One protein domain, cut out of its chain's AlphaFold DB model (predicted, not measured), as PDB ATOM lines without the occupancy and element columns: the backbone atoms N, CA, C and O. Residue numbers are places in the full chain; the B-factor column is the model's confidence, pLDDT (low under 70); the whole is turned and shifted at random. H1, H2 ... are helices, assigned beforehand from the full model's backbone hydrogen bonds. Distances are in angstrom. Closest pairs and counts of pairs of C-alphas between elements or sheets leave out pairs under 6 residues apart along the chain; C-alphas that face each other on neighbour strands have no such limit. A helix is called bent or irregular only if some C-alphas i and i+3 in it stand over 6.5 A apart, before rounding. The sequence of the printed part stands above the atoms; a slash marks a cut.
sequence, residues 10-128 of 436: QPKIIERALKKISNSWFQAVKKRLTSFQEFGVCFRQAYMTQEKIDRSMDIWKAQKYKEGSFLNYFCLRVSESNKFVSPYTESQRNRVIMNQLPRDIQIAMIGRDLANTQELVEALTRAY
ATOM      1  N   GLN A  10     187.818 188.214 198.559       69.75
ATOM      2  CA  GLN A  10     186.864 189.012 199.336       69.75
ATOM      3  C   GLN A  10     185.538 188.271 199.629       69.75
ATOM      4  O   GLN A  10     185.090 188.311 200.777       69.75
ATOM      5  N   PRO A  11     184.920 187.519 198.690       70.38
ATOM      6  CA  PRO A  11     183.669 186.808 198.966       70.38
ATOM      7  C   PRO A  11     183.816 185.666 199.979       70.38
ATOM      8  O   PRO A  11     182.887 185.417 200.743       70.38
ATOM      9  N   LYS A  12     184.965 184.972 199.998       74.56
ATOM     10  CA  LYS A  12     185.236 183.877 200.949       74.56
ATOM     11  C   LYS A  12     185.448 184.407 202.366       74.56
ATOM     12  O   LYS A  12     185.022 183.771 203.326       74.56
ATOM     13  N   ILE A  13     186.074 185.579 202.494       78.56
ATOM     14  CA  ILE A  13     186.250 186.267 203.779       78.56
ATOM     15  C   ILE A  13     184.888 186.708 204.326       78.56
ATOM     16  O   ILE A  13     184.564 186.399 205.470       78.56
ATOM     17  N   ILE A  14     184.046 187.336 203.493       79.31
ATOM     18  CA  ILE A  14     182.683 187.741 203.880       79.31
ATOM     19  C   ILE A  14     181.836 186.532 204.310       79.31
ATOM     20  O   ILE A  14     181.088 186.598 205.280       79.31
ATOM     21  N   GLU A  15     181.946 185.412 203.602       81.12
ATOM     22  CA  GLU A  15     181.194 184.197 203.919       81.12
ATOM     23  C   GLU A  15     181.561 183.601 205.282       81.12
ATOM     24  O   GLU A  15     180.677 183.162 206.013       81.12
ATOM     25  N   ARG A  16     182.851 183.614 205.642       81.19
ATOM     26  CA  ARG A  16     183.328 183.158 206.960       81.19
ATOM     27  C   ARG A  16     182.923 184.106 208.086       81.19
ATOM     28  O   ARG A  16     182.688 183.673 209.210       81.19
ATOM     29  N   ALA A  17     182.858 185.391 207.768       78.62
ATOM     30  CA  ALA A  17     182.503 186.468 208.675       78.62
ATOM     31  C   ALA A  17     181.019 186.470 209.078       78.62
ATOM     32  O   ALA A  17     180.673 186.730 210.230       78.62
ATOM     33  N   LEU A  18     180.126 186.207 208.123       81.81
ATOM     34  CA  LEU A  18     178.688 186.292 208.351       81.81
ATOM     35  C   LEU A  18     178.150 185.006 208.985       81.81
ATOM     36  O   LEU A  18     178.418 183.897 208.529       81.81
ATOM     37  N   LYS A  19     177.315 185.154 210.018       81.62
ATOM     38  CA  LYS A  19     176.679 184.037 210.732       81.62
ATOM     39  C   LYS A  19     175.159 184.057 210.550       81.62
ATOM     40  O   LYS A  19     174.564 185.100 210.269       81.62
ATOM     41  N   LYS A  20     174.522 182.895 210.740       85.56
ATOM     42  CA  LYS A  20     173.055 182.727 210.801       85.56
ATOM     43  C   LYS A  20     172.337 183.383 209.596       85.56
ATOM     44  O   LYS A  20     172.699 183.140 208.446       85.56
ATOM     45  N   ILE A  21     171.339 184.227 209.869       74.38
ATOM     46  CA  ILE A  21     170.466 184.903 208.893       74.38
ATOM     47  C   ILE A  21     171.274 185.767 207.911       74.38
ATOM     48  O   ILE A  21     170.964 185.798 206.719       74.38
ATOM     49  N   SER A  22     172.351 186.406 208.378       76.38
ATOM     50  CA  SER A  22     173.221 187.237 207.540       76.38
ATOM     51  C   SER A  22     173.982 186.432 206.496       76.38
ATOM     52  O   SER A  22     174.114 186.892 205.361       76.38
ATOM     53  N   ASN A  23     174.399 185.208 206.831       82.81
ATOM     54  CA  ASN A  23     174.993 184.297 205.855       82.81
ATOM     55  C   ASN A  23     173.943 183.816 204.846       82.81
ATOM     56  O   ASN A  23     174.174 183.888 203.645       82.81
ATOM     57  N   SER A  24     172.752 183.408 205.302       80.62
ATOM     58  CA  SER A  24     171.668 182.976 204.404       80.62
ATOM     59  C   SER A  24     171.285 184.056 203.387       80.62
ATOM     60  O   SER A  24     171.132 183.766 202.201       80.62
ATOM     61  N   TRP A  25     171.193 185.312 203.829       88.19
ATOM     62  CA  TRP A  25     171.014 186.454 202.936       88.19
ATOM     63  C   TRP A  25     172.190 186.609 201.967       88.19
ATOM     64  O   TRP A  25     171.968 186.749 200.764       88.19
ATOM     65  N   PHE A  26     173.430 186.552 202.466       86.75
ATOM     66  CA  PHE A  26     174.620 186.722 201.636       86.75
ATOM     67  C   PHE A  26     174.689 185.662 200.541       86.75
ATOM     68  O   PHE A  26     174.879 186.020 199.387       86.75
ATOM     69  N   GLN A  27     174.420 184.389 200.845       85.75
ATOM     70  CA  GLN A  27     174.365 183.318 199.844       85.75
ATOM     71  C   GLN A  27     173.334 183.587 198.739       85.75
ATOM     72  O   GLN A  27     173.591 183.296 197.569       85.75
ATOM     73  N   ALA A  28     172.191 184.189 199.083       84.12
ATOM     74  CA  ALA A  28     171.151 184.536 198.115       84.12
ATOM     75  C   ALA A  28     171.564 185.678 197.169       84.12
ATOM     76  O   ALA A  28     171.126 185.708 196.016       84.12
ATOM     77  N   VAL A  29     172.417 186.606 197.623       83.19
ATOM     78  CA  VAL A  29     172.856 187.767 196.827       83.19
ATOM     79  C   VAL A  29     174.269 187.635 196.251       83.19
ATOM     80  O   VAL A  29     174.580 188.330 195.289       83.19
ATOM     81  N   LYS A  30     175.104 186.714 196.753       84.69
ATOM     82  CA  LYS A  30     176.534 186.551 196.415       84.69
ATOM     83  C   LYS A  30     176.795 186.455 194.914       84.69
ATOM     84  O   LYS A  30     177.746 187.051 194.430       84.69
ATOM     85  N   LYS A  31     175.926 185.769 194.159       84.00
ATOM     86  CA  LYS A  31     176.043 185.637 192.691       84.00
ATOM     87  C   LYS A  31     175.840 186.949 191.923       84.00
ATOM     88  O   LYS A  31     176.191 187.017 190.753       84.00
ATOM     89  N   ARG A  32     175.220 187.952 192.550       79.88
ATOM     90  CA  ARG A  32     174.933 189.268 191.960       79.88
ATOM     91  C   ARG A  32     175.949 190.332 192.372       79.88
ATOM     92  O   ARG A  32     175.931 191.406 191.795       79.88
ATOM     93  N   LEU A  33     176.800 190.046 193.356       80.12
ATOM     94  CA  LEU A  33     177.800 190.982 193.857       80.12
ATOM     95  C   LEU A  33     179.072 190.871 193.014       80.12
ATOM     96  O   LEU A  33     179.719 189.827 192.995       80.12
ATOM     97  N   THR A  34     179.437 191.954 192.336       78.44
ATOM     98  CA  THR A  34     180.627 192.031 191.472       78.44
ATOM     99  C   THR A  34     181.843 192.622 192.183       78.44
ATOM    100  O   THR A  34     182.971 192.490 191.712       78.44
ATOM    101  N   SER A  35     181.635 193.268 193.335       78.81
ATOM    102  CA  SER A  35     182.695 193.901 194.122       78.81
ATOM    103  C   SER A  35     182.354 193.980 195.612       78.81
ATOM    104  O   SER A  35     181.188 193.942 196.013       78.81
ATOM    105  N   PHE A  36     183.374 194.173 196.452       74.19
ATOM    106  CA  PHE A  36     183.186 194.428 197.884       74.19
ATOM    107  C   PHE A  36     182.448 195.746 198.175       74.19
ATOM    108  O   PHE A  36     181.701 195.844 199.147       74.19
ATOM    109  N   GLN A  37     182.602 196.759 197.316       73.56
ATOM    110  CA  GLN A  37     181.825 197.999 197.428       73.56
ATOM    111  C   GLN A  37     180.330 197.742 197.227       73.56
ATOM    112  O   GLN A  37     179.514 198.233 198.010       73.56
ATOM    113  N   GLU A  38     179.978 196.938 196.223       77.06
ATOM    114  CA  GLU A  38     178.595 196.543 195.960       77.06
ATOM    115  C   GLU A  38     178.026 195.705 197.112       77.06
ATOM    116  O   GLU A  38     176.916 195.977 197.573       77.06
ATOM    117  N   PHE A  39     178.821 194.780 197.672       81.88
ATOM    118  CA  PHE A  39     178.462 194.062 198.901       81.88
ATOM    119  C   PHE A  39     178.105 195.034 200.028       81.88
ATOM    120  O   PHE A  39     177.034 194.915 200.618       81.88
ATOM    121  N   GLY A  40     178.960 196.025 200.298       77.06
ATOM    122  CA  GLY A  40     178.723 197.000 201.360       77.06
ATOM    123  C   GLY A  40     177.429 197.795 201.161       77.06
ATOM    124  O   GLY A  40     176.720 198.068 202.129       77.06
ATOM    125  N   VAL A  41     177.085 198.148 199.918       74.38
ATOM    126  CA  VAL A  41     175.822 198.835 199.599       74.38
ATOM    127  C   VAL A  41     174.623 197.915 199.830       74.38
ATOM    128  O   VAL A  41     173.708 198.296 200.561       74.38
ATOM    129  N   CYS A  42     174.638 196.702 199.273       77.88
ATOM    130  CA  CYS A  42     173.542 195.745 199.420       77.88
ATOM    131  C   CYS A  42     173.344 195.307 200.875       77.88
ATOM    132  O   CYS A  42     172.208 195.210 201.336       77.88
ATOM    133  N   PHE A  43     174.432 195.086 201.619       81.81
ATOM    134  CA  PHE A  43     174.388 194.720 203.034       81.81
ATOM    135  C   PHE A  43     173.737 195.826 203.862       81.81
ATOM    136  O   PHE A  43     172.827 195.566 204.648       81.81
ATOM    137  N   ARG A  44     174.123 197.086 203.625       72.88
ATOM    138  CA  ARG A  44     173.477 198.229 204.277       72.88
ATOM    139  C   ARG A  44     172.002 198.334 203.912       72.88
ATOM    140  O   ARG A  44     171.202 198.518 204.809       72.88
ATOM    141  N   GLN A  45     171.619 198.156 202.652       73.19
ATOM    142  CA  GLN A  45     170.202 198.203 202.260       73.19
ATOM    143  C   GLN A  45     169.364 197.081 202.889       73.19
ATOM    144  O   GLN A  45     168.203 197.300 203.229       73.19
ATOM    145  N   ALA A  46     169.941 195.889 203.049       75.12
ATOM    146  CA  ALA A  46     169.247 194.737 203.614       75.12
ATOM    147  C   ALA A  46     169.089 194.815 205.141       75.12
ATOM    148  O   ALA A  46     168.056 194.407 205.668       75.12
ATOM    149  N   TYR A  47     170.092 195.344 205.849       71.12
ATOM    150  CA  TYR A  47     170.133 195.333 207.320       71.12
ATOM    151  C   TYR A  47     169.907 196.707 207.968       71.12
ATOM    152  O   TYR A  47     169.504 196.785 209.133       71.12
ATOM    153  N   MET A  48     170.081 197.795 207.219       68.69
ATOM    154  CA  MET A  48     169.687 199.147 207.611       68.69
ATOM    155  C   MET A  48     168.549 199.629 206.712       68.69
ATOM    156  O   MET A  48     168.754 200.086 205.590       68.69
ATOM    157  N   THR A  49     167.321 199.570 207.229       69.69
ATOM    158  CA  THR A  49     166.194 200.230 206.564       69.69
ATOM    159  C   THR A  49     166.456 201.735 206.485       69.69
ATOM    160  O   THR A  49     167.067 202.309 207.390       69.69
ATOM    161  N   GLN A  50     165.956 202.397 205.436       65.75
ATOM    162  CA  GLN A  50     166.066 203.857 205.304       65.75
ATOM    163  C   GLN A  50     165.555 204.572 206.564       65.75
ATOM    164  O   GLN A  50     166.190 205.488 207.062       65.75
ATOM    165  N   GLU A  51     164.481 204.058 207.165       67.19
ATOM    166  CA  GLU A  51     163.938 204.569 208.422       67.19
ATOM    167  C   GLU A  51     164.920 204.455 209.605       67.19
ATOM    168  O   GLU A  51     165.009 205.364 210.428       67.19
ATOM    169  N   LYS A  52     165.697 203.366 209.707       73.31
ATOM    170  CA  LYS A  52     166.744 203.224 210.735       73.31
ATOM    171  C   LYS A  52     167.909 204.181 210.488       73.31
ATOM    172  O   LYS A  52     168.462 204.710 211.453       73.31
ATOM    173  N   ILE A  53     168.265 204.415 209.224       70.25
ATOM    174  CA  ILE A  53     169.286 205.398 208.839       70.25
ATOM    175  C   ILE A  53     168.821 206.802 209.238       70.25
ATOM    176  O   ILE A  53     169.553 207.509 209.930       70.25
ATOM    177  N   ASP A  54     167.586 207.165 208.893       74.38
ATOM    178  CA  ASP A  54     166.996 208.468 209.202       74.38
ATOM    179  C   ASP A  54     166.892 208.686 210.719       74.38
ATOM    180  O   ASP A  54     167.336 209.716 211.229       74.38
ATOM    181  N   ARG A  55     166.426 207.682 211.481       80.75
ATOM    182  CA  ARG A  55     166.399 207.742 212.955       80.75
ATOM    183  C   ARG A  55     167.793 207.905 213.556       80.75
ATOM    184  O   ARG A  55     167.973 208.718 214.459       80.75
ATOM    185  N   SER A  56     168.781 207.151 213.072       80.38
ATOM    186  CA  SER A  56     170.168 207.260 213.551       80.38
ATOM    187  C   SER A  56     170.741 208.645 213.262       80.38
ATOM    188  O   SER A  56     171.437 209.222 214.096       80.38
ATOM    189  N   MET A  57     170.391 209.216 212.110       81.25
ATOM    190  CA  MET A  57     170.790 210.558 211.715       81.25
ATOM    191  C   MET A  57     170.120 211.638 212.573       81.25
ATOM    192  O   MET A  57     170.773 212.610 212.950       81.25
ATOM    193  N   ASP A  58     168.843 211.484 212.916       85.00
ATOM    194  CA  ASP A  58     168.132 212.429 213.778       85.00
ATOM    195  C   ASP A  58     168.636 212.383 215.223       85.00
ATOM    196  O   ASP A  58     168.862 213.437 215.826       85.00
ATOM    197  N   ILE A  59     168.923 211.186 215.744       86.88
ATOM    198  CA  ILE A  59     169.606 211.013 217.035       86.88
ATOM    199  C   ILE A  59     170.969 211.701 216.995       86.88
ATOM    200  O   ILE A  59     171.293 212.477 217.896       86.88
ATOM    201  N   TRP A  60     171.746 211.463 215.936       90.12
ATOM    202  CA  TRP A  60     173.044 212.096 215.762       90.12
ATOM    203  C   TRP A  60     172.902 213.624 215.767       90.12
ATOM    204  O   TRP A  60     173.516 214.277 216.603       90.12
ATOM    205  N   LYS A  61     172.028 214.224 214.951       87.88
ATOM    206  CA  LYS A  61     171.810 215.689 214.927       87.88
ATOM    207  C   LYS A  61     171.425 216.266 216.292       87.88
ATOM    208  O   LYS A  61     171.879 217.361 216.627       87.88
ATOM    209  N   ALA A  62     170.587 215.557 217.045       88.06
ATOM    210  CA  ALA A  62     170.043 216.021 218.319       88.06
ATOM    211  C   ALA A  62     171.053 215.991 219.476       88.06
ATOM    212  O   ALA A  62     170.849 216.676 220.481       88.06
ATOM    213  N   GLN A  63     172.138 215.221 219.353       89.19
ATOM    214  CA  GLN A  63     173.158 215.145 220.393       89.19
ATOM    215  C   GLN A  63     173.802 216.512 220.651       89.19
ATOM    216  O   GLN A  63     173.991 217.331 219.753       89.19
ATOM    217  N   LYS A  64     174.127 216.757 221.917       91.56
ATOM    218  CA  LYS A  64     174.853 217.940 222.374       91.56
ATOM    219  C   LYS A  64     176.148 217.493 223.020       91.56
ATOM    220  O   LYS A  64     176.186 216.443 223.664       91.56
ATOM    221  N   TYR A  65     177.180 218.311 222.866       89.94
ATOM    222  CA  TYR A  65     178.396 218.162 223.643       89.94
ATOM    223  C   TYR A  65     178.046 218.181 225.140       89.94
ATOM    224  O   TYR A  65     177.256 219.018 225.583       89.94
ATOM    225  N   LYS A  66     178.628 217.250 225.899       83.56
ATOM    226  CA  LYS A  66     178.429 217.140 227.349       83.56
ATOM    227  C   LYS A  66     179.671 217.593 228.108       83.56
ATOM    228  O   LYS A  66     179.593 218.530 228.893       83.56
ATOM    229  N   GLU A  67     180.808 216.962 227.833       78.19
ATOM    230  CA  GLU A  67     182.067 217.193 228.541       78.19
ATOM    231  C   GLU A  67     183.274 216.705 227.719       78.19
ATOM    232  O   GLU A  67     183.111 216.032 226.698       78.19
ATOM    233  N   GLY A  68     184.487 217.067 228.150       78.25
ATOM    234  CA  GLY A  68     185.751 216.653 227.528       78.25
ATOM    235  C   GLY A  68     186.331 217.636 226.503       78.25
ATOM    236  O   GLY A  68     186.001 218.821 226.474       78.25
ATOM    237  N   SER A  69     187.238 217.166 225.651       82.56
ATOM    238  CA  SER A  69     187.849 218.006 224.612       82.56
ATOM    239  C   SER A  69     186.859 218.290 223.476       82.56
ATOM    240  O   SER A  69     186.282 217.368 222.898       82.56
ATOM    241  N   PHE A  70     186.687 219.568 223.122       83.50
ATOM    242  CA  PHE A  70     185.874 219.973 221.968       83.50
ATOM    243  C   PHE A  70     186.421 219.424 220.656       83.50
ATOM    244  O   PHE A  70     185.640 219.049 219.787       83.50
ATOM    245  N   LEU A  71     187.748 219.351 220.543       82.38
ATOM    246  CA  LEU A  71     188.423 218.768 219.395       82.38
ATOM    247  C   LEU A  71     188.111 217.275 219.289       82.38
ATOM    248  O   LEU A  71     187.677 216.820 218.236       82.38
ATOM    249  N   ASN A  72     188.245 216.524 220.388       82.94
ATOM    250  CA  ASN A  72     187.954 215.087 220.381       82.94
ATOM    251  C   ASN A  72     186.486 214.829 220.053       82.94
ATOM    252  O   ASN A  72     186.185 213.949 219.250       82.94
ATOM    253  N   TYR A  73     185.580 215.630 220.626       88.56
ATOM    254  CA  TYR A  73     184.168 215.580 220.270       88.56
ATOM    255  C   TYR A  73     183.995 215.825 218.770       88.56
ATOM    256  O   TYR A  73     183.428 214.985 218.086       88.56
ATOM    257  N   PHE A  74     184.529 216.925 218.234       88.50
ATOM    258  CA  PHE A  74     184.412 217.267 216.818       88.50
ATOM    259  C   PHE A  74     184.934 216.151 215.897       88.50
ATOM    260  O   PHE A  74     184.197 215.708 215.016       88.50
ATOM    261  N   CYS A  75     186.139 215.628 216.140       84.25
ATOM    262  CA  CYS A  75     186.724 214.531 215.364       84.25
ATOM    263  C   CYS A  75     185.875 213.253 215.434       84.25
ATOM    264  O   CYS A  75     185.608 212.631 214.403       84.25
ATOM    265  N   LEU A  76     185.380 212.895 216.626       86.44
ATOM    266  CA  LEU A  76     184.468 211.765 216.802       86.44
ATOM    267  C   LEU A  76     183.207 211.955 215.951       86.44
ATOM    268  O   LEU A  76     182.843 211.068 215.181       86.44
ATOM    269  N   ARG A  77     182.584 213.138 216.009       88.81
ATOM    270  CA  ARG A  77     181.376 213.442 215.231       88.81
ATOM    271  C   ARG A  77     181.613 213.392 213.728       88.81
ATOM    272  O   ARG A  77     180.743 212.912 213.001       88.81
ATOM    273  N   VAL A  78     182.766 213.870 213.263       87.31
ATOM    274  CA  VAL A  78     183.155 213.755 211.853       87.31
ATOM    275  C   VAL A  78     183.253 212.280 211.458       87.31
ATOM    276  O   VAL A  78     182.643 211.885 210.463       87.31
ATOM    277  N   SER A  79     183.915 211.447 212.265       83.50
ATOM    278  CA  SER A  79     184.040 210.007 211.994       83.50
ATOM    279  C   SER A  79     182.686 209.282 211.958       83.50
ATOM    280  O   SER A  79     182.438 208.476 211.065       83.50
ATOM    281  N   GLU A  80     181.769 209.614 212.874       83.56
ATOM    282  CA  GLU A  80     180.417 209.053 212.910       83.56
ATOM    283  C   GLU A  80     179.613 209.444 211.676       83.56
ATOM    284  O   GLU A  80     178.893 208.619 211.119       83.56
ATOM    285  N   SER A  81     179.760 210.689 211.215       84.56
ATOM    286  CA  SER A  81     179.018 211.171 210.054       84.56
ATOM    287  C   SER A  81     179.374 210.428 208.761       84.56
ATOM    288  O   SER A  81     178.515 210.250 207.900       84.56
ATOM    289  N   ASN A  82     180.611 209.929 208.657       77.00
ATOM    290  CA  ASN A  82     181.080 209.152 207.510       77.00
ATOM    291  C   ASN A  82     180.421 207.762 207.435       77.00
ATOM    292  O   ASN A  82     180.513 207.097 206.406       77.00
ATOM    293  N   LYS A  83     179.747 207.314 208.506       73.88
ATOM    294  CA  LYS A  83     179.011 206.040 208.544       73.88
ATOM    295  C   LYS A  83     177.628 206.137 207.881       73.88
ATOM    296  O   LYS A  83     177.009 205.102 207.631       73.88
ATOM    297  N   PHE A  84     177.124 207.341 207.591       75.69
ATOM    298  CA  PHE A  84     175.813 207.529 206.964       75.69
ATOM    299  C   PHE A  84     175.878 207.392 205.432       75.69
ATOM    300  O   PHE A  84     176.791 207.886 204.779       75.69
ATOM    301  N   VAL A  85     174.872 206.725 204.852       56.06
ATOM    302  CA  VAL A  85     174.818 206.328 203.426       56.06
ATOM    303  C   VAL A  85     174.612 207.515 202.469       56.06
ATOM    304  O   VAL A  85     174.899 207.400 201.280       56.06
ATOM    305  N   SER A  86     174.152 208.665 202.972       57.59
ATOM    306  CA  SER A  86     174.026 209.900 202.193       57.59
ATOM    307  C   SER A  86     175.038 210.930 202.698       57.59
ATOM    308  O   SER A  86     174.947 211.336 203.862       57.59
ATOM    309  N   PRO A  87     176.019 211.336 201.874       57.31
ATOM    310  CA  PRO A  87     177.083 212.206 202.332       57.31
ATOM    311  C   PRO A  87     176.536 213.620 202.501       57.31
ATOM    312  O   PRO A  87     176.152 214.285 201.537       57.31
ATOM    313  N   TYR A  88     176.543 214.101 203.739       67.50
ATOM    314  CA  TYR A  88     176.603 215.536 203.961       67.50
ATOM    315  C   TYR A  88     177.800 216.092 203.199       67.50
ATOM    316  O   TYR A  88     178.887 215.509 203.240       67.50
ATOM    317  N   THR A  89     177.631 217.251 202.561       82.25
ATOM    318  CA  THR A  89     178.824 218.013 202.206       82.25
ATOM    319  C   THR A  89     179.573 218.336 203.493       82.25
ATOM    320  O   THR A  89     178.971 218.502 204.558       82.25
ATOM    321  N   GLU A  90     180.891 218.436 203.399       84.44
ATOM    322  CA  GLU A  90     181.757 218.781 204.523       84.44
ATOM    323  C   GLU A  90     181.233 219.998 205.302       84.44
ATOM    324  O   GLU A  90     181.063 219.939 206.519       84.44
ATOM    325  N   SER A  91     180.795 221.032 204.579       85.62
ATOM    326  CA  SER A  91     180.147 222.219 205.145       85.62
ATOM    327  C   SER A  91     178.866 221.920 205.934       85.62
ATOM    328  O   SER A  91     178.668 222.435 207.037       85.62
ATOM    329  N   GLN A  92     177.976 221.079 205.399       87.00
ATOM    330  CA  GLN A  92     176.723 220.736 206.073       87.00
ATOM    331  C   GLN A  92     176.973 219.909 207.335       87.00
ATOM    332  O   GLN A  92     176.380 220.197 208.376       87.00
ATOM    333  N   ARG A  93     177.875 218.924 207.257       90.62
ATOM    334  CA  ARG A  93     178.306 218.123 208.406       90.62
ATOM    335  C   ARG A  93     178.852 219.033 209.496       90.62
ATOM    336  O   ARG A  93     178.358 219.008 210.622       90.62
ATOM    337  N   ASN A  94     179.835 219.856 209.149       91.56
ATOM    338  CA  ASN A  94     180.526 220.715 210.098       91.56
ATOM    339  C   ASN A  94     179.552 221.703 210.743       91.56
ATOM    340  O   ASN A  94     179.566 221.870 211.958       91.56
ATOM    341  N   ARG A  95     178.609 222.267 209.977       91.00
ATOM    342  CA  ARG A  95     177.538 223.111 210.523       91.00
ATOM    343  C   ARG A  95     176.688 222.386 211.569       91.00
ATOM    344  O   ARG A  95     176.355 222.988 212.590       91.00
ATOM    345  N   VAL A  96     176.314 221.126 211.332       91.81
ATOM    346  CA  VAL A  96     175.556 220.350 212.325       91.81
ATOM    347  C   VAL A  96     176.388 220.174 213.588       91.81
ATOM    348  O   VAL A  96     175.904 220.533 214.655       91.81
ATOM    349  N   ILE A  97     177.637 219.718 213.467       92.12
ATOM    350  CA  ILE A  97     178.529 219.482 214.613       92.12
ATOM    351  C   ILE A  97     178.751 220.774 215.410       92.12
ATOM    352  O   ILE A  97     178.633 220.772 216.635       92.12
ATOM    353  N   MET A  98     178.971 221.904 214.733       91.25
ATOM    354  CA  MET A  98     179.132 223.212 215.373       91.25
ATOM    355  C   MET A  98     177.908 223.615 216.206       91.25
ATOM    356  O   MET A  98     178.059 224.130 217.312       91.25
ATOM    357  N   ASN A  99     176.693 223.309 215.746       91.56
ATOM    358  CA  ASN A  99     175.464 223.571 216.505       91.56
ATOM    359  C   ASN A  99     175.297 222.672 217.746       91.56
ATOM    360  O   ASN A  99     174.411 222.918 218.576       91.56
ATOM    361  N   GLN A 100     176.099 221.614 217.875       93.56
ATOM    362  CA  GLN A 100     176.101 220.717 219.033       93.56
ATOM    363  C   GLN A 100     177.073 221.161 220.124       93.56
ATOM    364  O   GLN A 100     176.909 220.747 221.272       93.56
ATOM    365  N   LEU A 101     178.053 222.001 219.780       90.12
ATOM    366  CA  LEU A 101     179.018 222.551 220.726       90.12
ATOM    367  C   LEU A 101     178.379 223.626 221.626       90.12
ATOM    368  O   LEU A 101     177.346 224.196 221.262       90.12
ATOM    369  N   PRO A 102     178.973 223.936 222.790       88.12
ATOM    370  CA  PRO A 102     178.527 225.026 223.654       88.12
ATOM    371  C   PRO A 102     178.569 226.405 222.982       88.12
ATOM    372  O   PRO A 102     179.295 226.636 222.015       88.12
ATOM    373  N   ARG A 103     177.753 227.338 223.488       82.56
ATOM    374  CA  ARG A 103     177.507 228.636 222.840       82.56
ATOM    375  C   ARG A 103     178.743 229.536 222.782       82.56
ATOM    376  O   ARG A 103     178.927 230.235 221.794       82.56
ATOM    377  N   ASP A 104     179.560 229.522 223.821       79.06
ATOM    378  CA  ASP A 104     180.849 230.216 223.892       79.06
ATOM    379  C   ASP A 104     181.799 229.756 222.777       79.06
ATOM    380  O   ASP A 104     182.368 230.585 222.069       79.06
ATOM    381  N   ILE A 105     181.879 228.447 222.532       84.25
ATOM    382  CA  ILE A 105     182.681 227.894 221.433       84.25
ATOM    383  C   ILE A 105     182.077 228.226 220.073       84.25
ATOM    384  O   ILE A 105     182.803 228.609 219.161       84.25
ATOM    385  N   GLN A 106     180.752 228.152 219.927       85.38
ATOM    386  CA  GLN A 106     180.091 228.591 218.695       85.38
ATOM    387  C   GLN A 106     180.439 230.043 218.354       85.38
ATOM    388  O   GLN A 106     180.690 230.343 217.192       85.38
ATOM    389  N   ILE A 107     180.466 230.932 219.356       78.06
ATOM    390  CA  ILE A 107     180.823 232.345 219.178       78.06
ATOM    391  C   ILE A 107     182.284 232.486 218.747       78.06
ATOM    392  O   ILE A 107     182.559 233.217 217.799       78.06
ATOM    393  N   ALA A 108     183.201 231.754 219.384       78.56
ATOM    394  CA  ALA A 108     184.620 231.765 219.021       78.56
ATOM    395  C   ALA A 108     184.878 231.292 217.578       78.56
ATOM    396  O   ALA A 108     185.898 231.635 216.984       78.56
ATOM    397  N   MET A 109     183.956 230.509 217.015       81.00
ATOM    398  CA  MET A 109     184.044 229.962 215.661       81.00
ATOM    399  C   MET A 109     183.260 230.774 214.614       81.00
ATOM    400  O   MET A 109     183.204 230.377 213.450       81.00
ATOM    401  N   ILE A 110     182.652 231.909 214.982       78.69
ATOM    402  CA  ILE A 110     181.978 232.793 214.018       78.69
ATOM    403  C   ILE A 110     182.997 233.319 212.998       78.69
ATOM    404  O   ILE A 110     184.061 233.806 213.365       78.69
ATOM    405  N   GLY A 111     182.642 233.249 211.713       75.88
ATOM    406  CA  GLY A 111     183.477 233.731 210.608       75.88
ATOM    407  C   GLY A 111     184.509 232.724 210.096       75.88
ATOM    408  O   GLY A 111     185.184 233.028 209.120       75.88
ATOM    409  N   ARG A 112     184.611 231.535 210.705       82.06
ATOM    410  CA  ARG A 112     185.430 230.427 210.190       82.06
ATOM    411  C   ARG A 112     184.746 229.732 209.022       82.06
ATOM    412  O   ARG A 112     183.513 229.613 209.014       82.06
ATOM    413  N   ASP A 113     185.535 229.246 208.068       83.06
ATOM    414  CA  ASP A 113     184.977 228.492 206.952       83.06
ATOM    415  C   ASP A 113     184.517 227.107 207.417       83.06
ATOM    416  O   ASP A 113     185.294 226.230 207.791       83.06
ATOM    417  N   LEU A 114     183.203 226.892 207.374       82.31
ATOM    418  CA  LEU A 114     182.613 225.609 207.729       82.31
ATOM    419  C   LEU A 114     182.897 224.529 206.681       82.31
ATOM    420  O   LEU A 114     182.753 223.349 206.991       82.31
ATOM    421  N   ALA A 115     183.262 224.905 205.453       81.50
ATOM    422  CA  ALA A 115     183.604 223.967 204.392       81.50
ATOM    423  C   ALA A 115     184.993 223.334 204.561       81.50
ATOM    424  O   ALA A 115     185.263 222.345 203.887       81.50
ATOM    425  N   ASN A 116     185.831 223.848 205.468       85.44
ATOM    426  CA  ASN A 116     187.177 223.345 205.704       85.44
ATOM    427  C   ASN A 116     187.297 222.718 207.104       85.44
ATOM    428  O   ASN A 116     187.411 223.408 208.118       85.44
ATOM    429  N   THR A 117     187.287 221.384 207.176       85.50
ATOM    430  CA  THR A 117     187.418 220.661 208.457       85.50
ATOM    431  C   THR A 117     188.766 220.912 209.125       85.50
ATOM    432  O   THR A 117     188.818 220.975 210.351       85.50
ATOM    433  N   GLN A 118     189.836 221.097 208.348       84.75
ATOM    434  CA  GLN A 118     191.174 221.349 208.880       84.75
ATOM    435  C   GLN A 118     191.246 222.714 209.578       84.75
ATOM    436  O   GLN A 118     191.720 222.803 210.710       84.75
ATOM    437  N   GLU A 119     190.684 223.758 208.960       86.50
ATOM    438  CA  GLU A 119     190.611 225.090 209.577       86.50
ATOM    439  C   GLU A 119     189.828 225.050 210.899       86.50
ATOM    440  O   GLU A 119     190.242 225.642 211.900       86.50
ATOM    441  N   LEU A 120     188.711 224.316 210.931       85.88
ATOM    442  CA  LEU A 120     187.911 224.160 212.146       85.88
ATOM    443  C   LEU A 120     188.647 223.395 213.243       85.88
ATOM    444  O   LEU A 120     188.555 223.782 214.407       85.88
ATOM    445  N   VAL A 121     189.384 222.342 212.891       85.75
ATOM    446  CA  VAL A 121     190.237 221.605 213.831       85.75
ATOM    447  C   VAL A 121     191.263 222.546 214.462       85.75
ATOM    448  O   VAL A 121     191.349 222.623 215.686       85.75
ATOM    449  N   GLU A 122     191.975 223.334 213.661       84.81
ATOM    450  CA  GLU A 122     192.976 224.286 214.157       84.81
ATOM    451  C   GLU A 122     192.365 225.397 215.018       84.81
ATOM    452  O   GLU A 122     192.944 225.821 216.024       84.81
ATOM    453  N   ALA A 123     191.187 225.893 214.639       84.00
ATOM    454  CA  ALA A 123     190.476 226.908 215.402       84.00
ATOM    455  C   ALA A 123     189.973 226.356 216.749       84.00
ATOM    456  O   ALA A 123     190.120 227.020 217.779       84.00
ATOM    457  N   LEU A 124     189.442 225.130 216.769       83.69
ATOM    458  CA  LEU A 124     189.004 224.459 217.994       83.69
ATOM    459  C   LEU A 124     190.175 224.140 218.926       83.69
ATOM    460  O   LEU A 124     190.040 224.332 220.134       83.69
ATOM    461  N   THR A 125     191.325 223.726 218.389       83.06
ATOM    462  CA  THR A 125     192.557 223.527 219.167       83.06
ATOM    463  C   THR A 125     192.975 224.823 219.859       83.06
ATOM    464  O   THR A 125     193.136 224.846 221.080       83.06
ATOM    465  N   ARG A 126     193.024 225.943 219.125       80.62
ATOM    466  CA  ARG A 126     193.343 227.264 219.698       80.62
ATOM    467  C   ARG A 126     192.334 227.709 220.761       80.62
ATOM    468  O   ARG A 126     192.722 228.232 221.808       80.62
ATOM    469  N   ALA A 127     191.040 227.488 220.527       77.50
ATOM    470  CA  ALA A 127     189.995 227.815 221.496       77.50
ATOM    471  C   ALA A 127     190.109 226.970 222.777       77.50
ATOM    472  O   ALA A 127     189.934 227.487 223.882       77.50
ATOM    473  N   TYR A 128     190.444 225.686 222.641       74.31
ATOM    474  CA  TYR A 128     190.665 224.782 223.765       74.31
ATOM    475  C   TYR A 128     191.885 225.194 224.599       74.31
ATOM    476  O   TYR A 128     191.777 225.317 225.820       74.31
TER     477      TYR A 128
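This is residues 10 to 128 of the 436 residues of an uncharacterized protein of Trichomalopsis sarcophagae (UniProt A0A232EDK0). Two lobes of helices lie at the two ends of a long, loose rod, with H4 as the bridge between them. The smaller lobe holds H1 and H2, side by side and running opposite ways, with H3 near them; the larger holds H5 packed on H6 and H8, with the short H7 at one end of H8. The bridge H4 reaches the larger lobe with residues 61 to 62, which pack on H6. The printed part has 119 residues with eight named helices, H1 to H8 in order along the chain, and no named strand; the class is all helix. The whole is loose, with a radius of gyration of the C-alphas of 18.7 A, and spans 53 by 24 by 23 A.

Find C-alpha 50 at (166.066, 203.857, 205.304); from there H4, residues 50 to 62, runs 18.3 A to C-alpha 62 at (170.043, 216.021, 218.319). H2, residues 20 to 32, also has 13 residues and measures 20.0 A; it is irregular, with C-alphas 28 and 31 7.4 A apart. Before H4 you also meet H1, residues 10 to 17, and H3, residues 36 to 47, 16.1 A long. Beyond H4 come H5, residues 70 to 81, 16.3 A; H6, residues 90 to 100, 15.7 A; H7, residues 103 to 108; and H8, residues 117 to 128, 16.2 A, ending at C-alpha 128 (190.665, 224.782, 223.765).

Start at H4: with residues 61 to 62 alone it touches H6, closest C-alphas Lys 61 and Val 96, 6.5 A, at a steep tilt of 54 degrees. H4 and H5 are near each other. H5 touches H6 at a steep tilt of 52 degrees, opposite ways, closest C-alphas Phe 74 and Ile 97, 6.7 A. With residues 70 to 74 alone H5 touches H8, closest C-alphas Leu 71 and Leu 124, 5.9 A, at a shallow tilt of 28 degrees, opposite ways. H7 and H8 only just touch, with 3 pairs of C-alphas within 8 A, closest Ala 108 and Ala 127, 7.1 A. Before H4 in the chain comes H3, and H3 and H4 meet only through their link, a tight one of 2 residues. H1 and H2 form a helical hairpin and only just touch, with 3 pairs of C-alphas within 8 A, closest Glu 15 and Asn 23, 6.5 A; their shallow tilt is 12 degrees. H3 is near H2, and H1 and H3 are close but not clearly touching, closest C-alphas Gln 10 and Phe 36, 6.7 A. H1 and H8 are apart. Every O i to N i+4 pair is within hydrogen-bond range in H1 and H3 to H8; in H2 it is 7 of 9.

Look for the two C-alphas farthest apart at Lys 31 and Asp 104, 54.6 A. The printed part has no cut, and no link is long. Mean pLDDT of the printed part is 81.0; it is under 70 at residue 10, residues 48 to 51 and residues 85 to 88 of this model.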